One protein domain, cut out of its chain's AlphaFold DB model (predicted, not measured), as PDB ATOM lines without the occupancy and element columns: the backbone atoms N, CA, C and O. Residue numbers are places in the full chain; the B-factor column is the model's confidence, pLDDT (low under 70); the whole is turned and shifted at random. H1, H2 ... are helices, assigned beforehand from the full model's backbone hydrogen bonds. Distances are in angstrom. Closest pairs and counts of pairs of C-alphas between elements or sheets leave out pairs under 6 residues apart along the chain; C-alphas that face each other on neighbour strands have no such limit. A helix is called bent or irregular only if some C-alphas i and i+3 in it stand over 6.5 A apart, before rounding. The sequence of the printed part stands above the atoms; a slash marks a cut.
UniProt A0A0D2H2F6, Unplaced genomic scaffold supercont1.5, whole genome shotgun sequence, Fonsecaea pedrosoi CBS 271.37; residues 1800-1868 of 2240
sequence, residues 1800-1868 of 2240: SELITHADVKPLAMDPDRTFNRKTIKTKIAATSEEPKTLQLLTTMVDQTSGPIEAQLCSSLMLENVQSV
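Overview. This is residues 1800 to 1868 of the 2240 residues of an uncharacterized protein of Fonsecaea pedrosoi CBS 271.37 (UniProt A0A0D2H2F6). The longest helix, H1, has three shorter helices packed on one side of it: H3 runs back beside its last part, H4 crosses its first part, and H2 packs on residues 1807 to 1812. A wide loop, residues 1813 to 1835, swings away from the last residue of H1 and returns to the first residue of H2. The printed part has 69 residues with four named helices, in the order H1, H2, H3, H4, and no named strand, and its class is all helix. It is compact, with a radius of gyration of the C-alphas of 11.3 A, and its C-alphas span 30 by 27 by 19 A.

Arrangement. H1, residues 1800 to 1812, touches H4, residues 1858 to 1865, about perpendicular at 76 degrees, and their closest C-alphas are those of Glu 1801 and Ser 1859, 5.0 A apart. H1 also touches H3, residues 1851 to 1856, at a shallow tilt of 10 degrees, opposite ways, with the closest C-alphas, those of Ala 1812 and Pro 1851, 4.6 A apart. With residues 1807 to 1812 alone H1 touches H2, residues 1836 to 1845, at a steep tilt of 58 degrees, the same way; the closest C-alphas are those of Ala 1812 and Val 1845, 6.3 A apart. H2 touches H4 at a steep tilt of 50 degrees, opposite ways, and the closest C-alphas, those of Thr 1837 and Val 1865, are 5.9 A apart. H2 and H3 touch only at the corner by their link, and only just, with 3 pairs of C-alphas within 8 A. H3 and H4 meet only through their link. The helix packing is mostly crossed, with helices at large angles to each other. Each O i to N i+4 pair is within hydrogen-bond range in H2 and H3; in H1 it is 8 of 9 and in H4 2 of 4.

Along the chain. H1 is 17.6 A long from first to last C-alpha; the C-alpha of Ser 1800 is at (233.247, 283.872, 172.677), and the C-alpha of Ala 1812 is at (250.030, 288.683, 175.031). It is neither bent nor irregular, but only just: C-alphas 1807 and 1810 are 6.1 A apart. H2, from Lys 1836 to Val 1845, is 14.1 A long. H3, from Pro 1851 to Leu 1856, is 8.7 A long, and H4, from Ser 1858 to Val 1865, is 10.8 A long and ends with its C-alpha at (235.704, 293.785, 168.510).

Size, cuts and confidence. The two C-alphas farthest apart are those of Pro 1815 and Val 1868, at 32.4 A. The printed part has no cut. The link from H1 to H2 is long, with 23 residues whose C-alphas lie 11 to 18 A from the mean of the C-alphas; the links from H2 to H3 and from H3 to H4 are tight. The mean pLDDT of the printed part is 75.0, and 18 residues, 1813 to 1818 and 1822 to 1833, are under 70.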
ATOM      1  N   SER A1800     232.568 282.770 173.366       90.09
ATOM      2  CA  SER A1800     233.247 283.872 172.677       90.09
ATOM      3  C   SER A1800     234.300 284.555 173.554       90.09
ATOM      4  O   SER A1800     235.346 284.961 173.040       90.09
ATOM      5  N   GLU A1801     234.087 284.661 174.873       89.81
ATOM      6  CA  GLU A1801     235.132 285.102 175.809       89.81
ATOM      7  C   GLU A1801     236.264 284.064 175.907       89.81
ATOM      8  O   GLU A1801     237.426 284.462 175.943       89.81
ATOM      9  N   LEU A1802     235.967 282.757 175.872       88.54
ATOM     10  CA  LEU A1802     236.974 281.686 175.842       88.54
ATOM     11  C   LEU A1802     237.794 281.703 174.547       88.54
ATOM     12  O   LEU A1802     239.018 281.609 174.614       88.54
ATOM     13  N   ILE A1803     237.153 281.875 173.384       88.84
ATOM     14  CA  ILE A1803     237.853 282.072 172.103       88.84
ATOM     15  C   ILE A1803     238.737 283.322 172.184       88.84
ATOM     16  O   ILE A1803     239.921 283.255 171.866       88.84
ATOM     17  N   THR A1804     238.198 284.443 172.668       90.23
ATOM     18  CA  THR A1804     238.950 285.703 172.768       90.23
ATOM     19  C   THR A1804     240.125 285.588 173.737       90.23
ATOM     20  O   THR A1804     241.203 286.086 173.437       90.23
ATOM     21  N   HIS A1805     239.974 284.898 174.868       88.13
ATOM     22  CA  HIS A1805     241.076 284.604 175.785       88.13
ATOM     23  C   HIS A1805     242.115 283.672 175.139       88.13
ATOM     24  O   HIS A1805     243.311 283.924 175.258       88.13
ATOM     25  N   ALA A1806     241.686 282.642 174.401       84.83
ATOM     26  CA  ALA A1806     242.572 281.734 173.669       84.83
ATOM     27  C   ALA A1806     243.313 282.408 172.495       84.83
ATOM     28  O   ALA A1806     244.413 281.978 172.160       84.83
ATOM     29  N   ASP A1807     242.756 283.472 171.909       87.72
ATOM     30  CA  ASP A1807     243.422 284.338 170.928       87.72
ATOM     31  C   ASP A1807     244.353 285.362 171.606       87.72
ATOM     32  O   ASP A1807     245.491 285.559 171.186       87.72
ATOM     33  N   VAL A1808     243.897 286.021 172.678       87.67
ATOM     34  CA  VAL A1808     244.659 287.059 173.391       87.67
ATOM     35  C   VAL A1808     245.843 286.471 174.152       87.67
ATOM     36  O   VAL A1808     246.890 287.107 174.191       87.67
ATOM     37  N   LYS A1809     245.739 285.262 174.715       82.15
ATOM     38  CA  LYS A1809     246.838 284.597 175.431       82.15
ATOM     39  C   LYS A1809     248.111 284.466 174.579       82.15
ATOM     40  O   LYS A1809     249.128 284.989 175.021       82.15
ATOM     41  N   PRO A1810     248.121 283.861 173.374       73.93
ATOM     42  CA  PRO A1810     249.319 283.811 172.536       73.93
ATOM     43  C   PRO A1810     249.729 285.182 171.985       73.93
ATOM     44  O   PRO A1810     250.914 285.375 171.757       73.93
ATOM     45  N   LEU A1811     248.818 286.151 171.811       80.74
ATOM     46  CA  LEU A1811     249.202 287.523 171.443       80.74
ATOM     47  C   LEU A1811     249.932 288.242 172.593       80.74
ATOM     48  O   LEU A1811     250.936 288.907 172.367       80.74
ATOM     49  N   ALA A1812     249.450 288.099 173.825       78.41
ATOM     50  CA  ALA A1812     250.030 288.683 175.031       78.41
ATOM     51  C   ALA A1812     251.330 287.981 175.450       78.41
ATOM     52  O   ALA A1812     252.279 288.638 175.864       78.41
ATOM     53  N   MET A1813     251.368 286.653 175.341       66.75
ATOM     54  CA  MET A1813     252.521 285.811 175.678       66.75
ATOM     55  C   MET A1813     253.524 285.672 174.527       66.75
ATOM     56  O   MET A1813     254.560 285.034 174.708       66.75
ATOM     57  N   ASP A1814     253.248 286.258 173.359       61.32
ATOM     58  CA  ASP A1814     254.241 286.425 172.302       61.32
ATOM     59  C   ASP A1814     255.402 287.255 172.865       61.32
ATOM     60  O   ASP A1814     255.205 288.432 173.191       61.32
ATOM     61  N   PRO A1815     256.618 286.691 172.987       48.24
ATOM     62  CA  PRO A1815     257.742 287.448 173.506       48.24
ATOM     63  C   PRO A1815     258.009 288.695 172.651       48.24
ATOM     64  O   PRO A1815     258.420 289.715 173.197       48.24
ATOM     65  N   ASP A1816     257.745 288.670 171.340       49.68
ATOM     66  CA  ASP A1816     257.986 289.797 170.433       49.68
ATOM     67  C   ASP A1816     256.917 290.922 170.513       49.68
ATOM     68  O   ASP A1816     257.062 291.935 169.825       49.68
ATOM     69  N   ARG A1817     255.911 290.830 171.403       66.87
ATOM     70  CA  ARG A1817     254.861 291.857 171.599       66.87
ATOM     71  C   ARG A1817     255.375 293.157 172.239       66.87
ATOM     72  O   ARG A1817     256.234 293.146 173.122       66.87
ATOM     73  N   THR A1818     254.786 294.292 171.847       63.58
ATOM     74  CA  THR A1818     255.068 295.630 172.407       63.58
ATOM     75  C   THR A1818     253.848 296.238 173.097       63.58
ATOM     76  O   THR A1818     252.821 296.420 172.456       63.58
ATOM     77  N   PHE A1819     253.990 296.627 174.365       75.19
ATOM     78  CA  PHE A1819     252.918 297.159 175.221       75.19
ATOM     79  C   PHE A1819     252.944 298.702 175.337       75.19
ATOM     80  O   PHE A1819     253.925 299.343 174.955       75.19
ATOM     81  N   ASN A1820     251.900 299.307 175.919       73.23
ATOM     82  CA  ASN A1820     251.722 300.756 176.154       73.23
ATOM     83  C   ASN A1820     251.644 301.644 174.886       73.23
ATOM     84  O   ASN A1820     252.018 302.825 174.895       73.23
ATOM     85  N   ARG A1821     251.150 301.107 173.768       71.89
ATOM     86  CA  ARG A1821     251.045 301.814 172.483       71.89
ATOM     87  C   ARG A1821     249.875 302.809 172.471       71.89
ATOM     88  O   ARG A1821     248.720 302.427 172.614       71.89
ATOM     89  N   LYS A1822     250.148 304.101 172.247       64.38
ATOM     90  CA  LYS A1822     249.106 305.154 172.181       64.38
ATOM     91  C   LYS A1822     248.214 305.018 170.936       64.38
ATOM     92  O   LYS A1822     248.683 304.598 169.880       64.38
ATOM     93  N   THR A1823     246.947 305.423 171.056       54.27
ATOM     94  CA  THR A1823     245.873 305.219 170.065       54.27
ATOM     95  C   THR A1823     246.243 305.658 168.643       54.27
ATOM     96  O   THR A1823     246.428 306.846 168.371       54.27
ATOM     97  N   ILE A1824     246.277 304.708 167.707       48.23
ATOM     98  CA  ILE A1824     246.491 304.964 166.277       48.23
ATOM     99  C   ILE A1824     245.131 305.016 165.566       48.23
ATOM    100  O   ILE A1824     244.288 304.144 165.761       48.23
ATOM    101  N   LYS A1825     244.923 306.004 164.684       41.08
ATOM    102  CA  LYS A1825     243.841 305.964 163.681       41.08
ATOM    103  C   LYS A1825     244.207 304.954 162.590       41.08
ATOM    104  O   LYS A1825     244.659 305.338 161.510       41.08
ATOM    105  N   THR A1826     244.076 303.665 162.883       48.32
ATOM    106  CA  THR A1826     244.486 302.600 161.965       48.32
ATOM    107  C   THR A1826     243.564 302.586 160.746       48.32
ATOM    108  O   THR A1826     242.418 302.146 160.823       48.32
ATOM    109  N   LYS A1827     244.059 303.044 159.587       43.93
ATOM    110  CA  LYS A1827     243.471 302.646 158.301       43.93
ATOM    111  C   LYS A1827     243.668 301.137 158.184       43.93
ATOM    112  O   LYS A1827     244.776 300.699 157.888       43.93
ATOM    113  N   ILE A1828     242.618 300.360 158.450       46.21
ATOM    114  CA  ILE A1828     242.630 298.907 158.261       46.21
ATOM    115  C   ILE A1828     242.928 298.656 156.780       46.21
ATOM    116  O   ILE A1828     242.107 298.957 155.912       46.21
ATOM    117  N   ALA A1829     244.130 298.167 156.482       46.95
ATOM    118  CA  ALA A1829     244.502 297.819 155.123       46.95
ATOM    119  C   ALA A1829     243.694 296.590 154.694       46.95
ATOM    120  O   ALA A1829     243.656 295.591 155.410       46.95
ATOM    121  N   ALA A1830     243.102 296.626 153.499       45.49
ATOM    122  CA  ALA A1830     242.298 295.524 152.955       45.49
ATOM    123  C   ALA A1830     243.098 294.225 152.685       45.49
ATOM    124  O   ALA A1830     242.566 293.270 152.137       45.49
ATOM    125  N   THR A1831     244.388 294.196 153.026       49.71
ATOM    126  CA  THR A1831     245.381 293.220 152.566       49.71
ATOM    127  C   THR A1831     246.119 292.510 153.707       49.71
ATOM    128  O   THR A1831     247.251 292.074 153.495       49.71
ATOM    129  N   SER A1832     245.516 292.436 154.896       57.35
ATOM    130  CA  SER A1832     246.150 291.982 156.146       57.35
ATOM    131  C   SER A1832     246.469 290.474 156.224       57.35
ATOM    132  O   SER A1832     245.994 289.662 155.426       57.35
ATOM    133  N   GLU A1833     247.289 290.109 157.212       67.54
ATOM    134  CA  GLU A1833     247.726 288.741 157.543       67.54
ATOM    135  C   GLU A1833     246.878 288.069 158.627       67.54
ATOM    136  O   GLU A1833     247.100 286.905 158.955       67.54
ATOM    137  N   GLU A1834     245.901 288.786 159.179       74.99
ATOM    138  CA  GLU A1834     245.019 288.299 160.237       74.99
ATOM    139  C   GLU A1834     243.556 288.667 159.954       74.99
ATOM    140  O   GLU A1834     243.293 289.676 159.289       74.99
ATOM    141  N   PRO A1835     242.585 287.898 160.481       82.24
ATOM    142  CA  PRO A1835     241.203 288.343 160.629       82.24
ATOM    143  C   PRO A1835     241.139 289.746 161.251       82.24
ATOM    144  O   PRO A1835     241.958 290.098 162.101       82.24
ATOM    145  N   LYS A1836     240.152 290.552 160.856       83.55
ATOM    146  CA  LYS A1836     239.885 291.882 161.425       83.55
ATOM    147  C   LYS A1836     239.738 291.817 162.952       83.55
ATOM    148  O   LYS A1836     240.259 292.692 163.636       83.55
ATOM    149  N   THR A1837     239.103 290.769 163.475       85.27
ATOM    150  CA  THR A1837     239.004 290.481 164.909       85.27
ATOM    151  C   THR A1837     240.392 290.360 165.545       85.27
ATOM    152  O   THR A1837     240.706 291.115 166.459       85.27
ATOM    153  N   LEU A1838     241.267 289.498 165.012       85.36
ATOM    154  CA  LEU A1838     242.630 289.316 165.535       85.36
ATOM    155  C   LEU A1838     243.500 290.578 165.398       85.36
ATOM    156  O   LEU A1838     244.245 290.892 166.318       85.36
ATOM    157  N   GLN A1839     243.350 291.363 164.327       81.80
ATOM    158  CA  GLN A1839     244.038 292.656 164.188       81.80
ATOM    159  C   GLN A1839     243.628 293.658 165.276       81.80
ATOM    160  O   GLN A1839     244.470 294.388 165.808       81.80
ATOM    161  N   LEU A1840     242.330 293.726 165.587       86.43
ATOM    162  CA  LEU A1840     241.808 294.612 166.623       86.43
ATOM    163  C   LEU A1840     242.240 294.129 168.013       86.43
ATOM    164  O   LEU A1840     242.712 294.952 168.792       86.43
ATOM    165  N   LEU A1841     242.198 292.817 168.280       88.39
ATOM    166  CA  LEU A1841     242.750 292.220 169.501       88.39
ATOM    167  C   LEU A1841     244.249 292.520 169.640       88.39
ATOM    168  O   LEU A1841     244.647 293.073 170.656       88.39
ATOM    169  N   THR A1842     245.065 292.285 168.609       83.97
ATOM    170  CA  THR A1842     246.487 292.680 168.566       83.97
ATOM    171  C   THR A1842     246.666 294.163 168.906       83.97
ATOM    172  O   THR A1842     247.496 294.511 169.741       83.97
ATOM    173  N   THR A1843     245.848 295.044 168.326       83.80
ATOM    174  CA  THR A1843     245.907 296.495 168.582       83.80
ATOM    175  C   THR A1843     245.506 296.867 170.019       83.80
ATOM    176  O   THR A1843     245.986 297.875 170.535       83.80
ATOM    177  N   MET A1844     244.638 296.084 170.667       85.21
ATOM    178  CA  MET A1844     244.227 296.270 172.065       85.21
ATOM    179  C   MET A1844     245.239 295.674 173.049       85.21
ATOM    180  O   MET A1844     245.536 296.310 174.054       85.21
ATOM    181  N   VAL A1845     245.834 294.518 172.739       84.24
ATOM    182  CA  VAL A1845     246.962 293.938 173.486       84.24
ATOM    183  C   VAL A1845     248.136 294.917 173.500       84.24
ATOM    184  O   VAL A1845     248.634 295.239 174.576       84.24
ATOM    185  N   ASP A1846     248.488 295.491 172.344       81.38
ATOM    186  CA  ASP A1846     249.504 296.546 172.220       81.38
ATOM    187  C   ASP A1846     249.209 297.784 173.099       81.38
ATOM    188  O   ASP A1846     250.135 298.477 173.523       81.38
ATOM    189  N   GLN A1847     247.933 298.091 173.371       81.04
ATOM    190  CA  GLN A1847     247.510 299.226 174.209       81.04
ATOM    191  C   GLN A1847     247.572 298.939 175.715       81.04
ATOM    192  O   GLN A1847     247.616 299.888 176.495       81.04
ATOM    193  N   THR A1848     247.581 297.669 176.132       81.06
ATOM    194  CA  THR A1848     247.689 297.302 177.555       81.06
ATOM    195  C   THR A1848     249.085 297.573 178.109       81.06
ATOM    196  O   THR A1848     250.050 297.702 177.355       81.06
ATOM    197  N   SER A1849     249.211 297.646 179.433       74.31
ATOM    198  CA  SER A1849     250.485 297.867 180.123       74.31
ATOM    199  C   SER A1849     251.421 296.654 180.114       74.31
ATOM    200  O   SER A1849     252.635 296.827 180.249       74.31
ATOM    201  N   GLY A1850     250.886 295.445 179.914       76.44
ATOM    202  CA  GLY A1850     251.647 294.196 179.915       76.44
ATOM    203  C   GLY A1850     250.792 292.940 179.683       76.44
ATOM    204  O   GLY A1850     249.562 293.016 179.605       76.44
ATOM    205  N   PRO A1851     251.424 291.751 179.624       78.12
ATOM    206  CA  PRO A1851     250.771 290.499 179.232       78.12
ATOM    207  C   PRO A1851     249.689 290.026 180.212       78.12
ATOM    208  O   PRO A1851     248.751 289.339 179.806       78.12
ATOM    209  N   ILE A1852     249.810 290.391 181.493       80.26
ATOM    210  CA  ILE A1852     248.812 290.078 182.523       80.26
ATOM    211  C   ILE A1852     247.560 290.941 182.331       80.26
ATOM    212  O   ILE A1852     246.463 290.393 182.317       80.26
ATOM    213  N   GLU A1853     247.699 292.257 182.112       83.56
ATOM    214  CA  GLU A1853     246.546 293.119 181.809       83.56
ATOM    215  C   GLU A1853     245.833 292.643 180.540       83.56
ATOM    216  O   GLU A1853     244.613 292.521 180.547       83.56
ATOM    217  N   ALA A1854     246.576 292.322 179.475       85.10
ATOM    218  CA  ALA A1854     245.996 291.801 178.239       85.10
ATOM    219  C   ALA A1854     245.111 290.566 178.480       85.10
ATOM    220  O   ALA A1854     243.966 290.535 178.031       85.10
ATOM    221  N   GLN A1855     245.602 289.580 179.237       85.09
ATOM    222  CA  GLN A1855     244.844 288.369 179.562       85.09
ATOM    223  C   GLN A1855     243.654 288.656 180.492       85.09
ATOM    224  O   GLN A1855     242.540 288.229 180.186       85.09
ATOM    225  N   LEU A1856     243.840 289.447 181.557       85.30
ATOM    226  CA  LEU A1856     242.766 289.853 182.476       85.30
ATOM    227  C   LEU A1856     241.663 290.667 181.782       85.30
ATOM    228  O   LEU A1856     240.493 290.555 182.145       85.30
ATOM    229  N   CYS A1857     242.013 291.477 180.783       87.28
ATOM    230  CA  CYS A1857     241.082 292.304 180.017       87.28
ATOM    231  C   CYS A1857     240.561 291.629 178.735       87.28
ATOM    232  O   CYS A1857     239.759 292.243 178.035       87.28
ATOM    233  N   SER A1858     240.959 290.391 178.421       87.80
ATOM    234  CA  SER A1858     240.603 289.699 177.167       87.80
ATOM    235  C   SER A1858     239.091 289.665 176.892       87.80
ATOM    236  O   SER A1858     238.655 290.069 175.815       87.80
ATOM    237  N   SER A1859     238.272 289.314 177.889       82.97
ATOM    238  CA  SER A1859     236.802 289.350 177.808       82.97
ATOM    239  C   SER A1859     236.226 290.727 177.447       82.97
ATOM    240  O   SER A1859     235.183 290.810 176.810       82.97
ATOM    241  N   LEU A1860     236.903 291.817 177.821       84.07
ATOM    242  CA  LEU A1860     236.477 293.187 177.518       84.07
ATOM    243  C   LEU A1860     236.912 293.619 176.111       84.07
ATOM    244  O   LEU A1860     236.289 294.486 175.497       84.07
ATOM    245  N   MET A1861     237.971 293.010 175.572       87.76
ATOM    246  CA  MET A1861     238.357 293.221 174.179       87.76
ATOM    247  C   MET A1861     237.291 292.655 173.228       87.76
ATOM    248  O   MET A1861     237.021 293.278 172.205       87.76
ATOM    249  N   LEU A1862     236.612 291.553 173.591       85.86
ATOM    250  CA  LEU A1862     235.516 290.978 172.796       85.86
ATOM    251  C   LEU A1862     234.424 292.008 172.469       85.86
ATOM    252  O   LEU A1862     234.024 292.102 171.316       85.86
ATOM    253  N   GLU A1863     233.962 292.807 173.434       79.20
ATOM    254  CA  GLU A1863     232.883 293.786 173.199       79.20
ATOM    255  C   GLU A1863     233.297 294.890 172.218       79.20
ATOM    256  O   GLU A1863     232.515 295.291 171.360       79.20
ATOM    257  N   ASN A1864     234.561 295.317 172.281       78.54
ATOM    258  CA  ASN A1864     235.128 296.320 171.377       78.54
ATOM    259  C   ASN A1864     235.377 295.782 169.953       78.54
ATOM    260  O   ASN A1864     235.559 296.562 169.016       78.54
ATOM    261  N   VAL A1865     235.429 294.457 169.788       80.88
ATOM    262  CA  VAL A1865     235.704 293.785 168.510       80.88
ATOM    263  C   VAL A1865     234.435 293.200 167.879       80.88
ATOM    264  O   VAL A1865     234.307 293.190 166.654       80.88
ATOM    265  N   GLN A1866     233.479 292.772 168.705       78.97
ATOM    266  CA  GLN A1866     232.183 292.209 168.333       78.97
ATOM    267  C   GLN A1866     231.049 292.771 169.203       78.97
ATOM    268  O   GLN A1866     230.420 292.067 170.006       78.97
ATOM    269  N   SER A1867     230.755 294.055 168.999       72.30
ATOM    270  CA  SER A1867     229.533 294.675 169.501       72.30
ATOM    271  C   SER A1867     228.316 294.072 168.791       72.30
ATOM    272  O   SER A1867     228.208 294.134 167.564       72.30
ATOM    273  N   VAL A1868     227.399 293.504 169.568       72.84
ATOM    274  CA  VAL A1868     226.084 293.031 169.122       72.84
ATOM    275  C   VAL A1868     225.070 293.731 170.013       72.84
ATOM    276  O   VAL A1868     225.164 293.627 171.235       72.84
TER     277      VAL A1868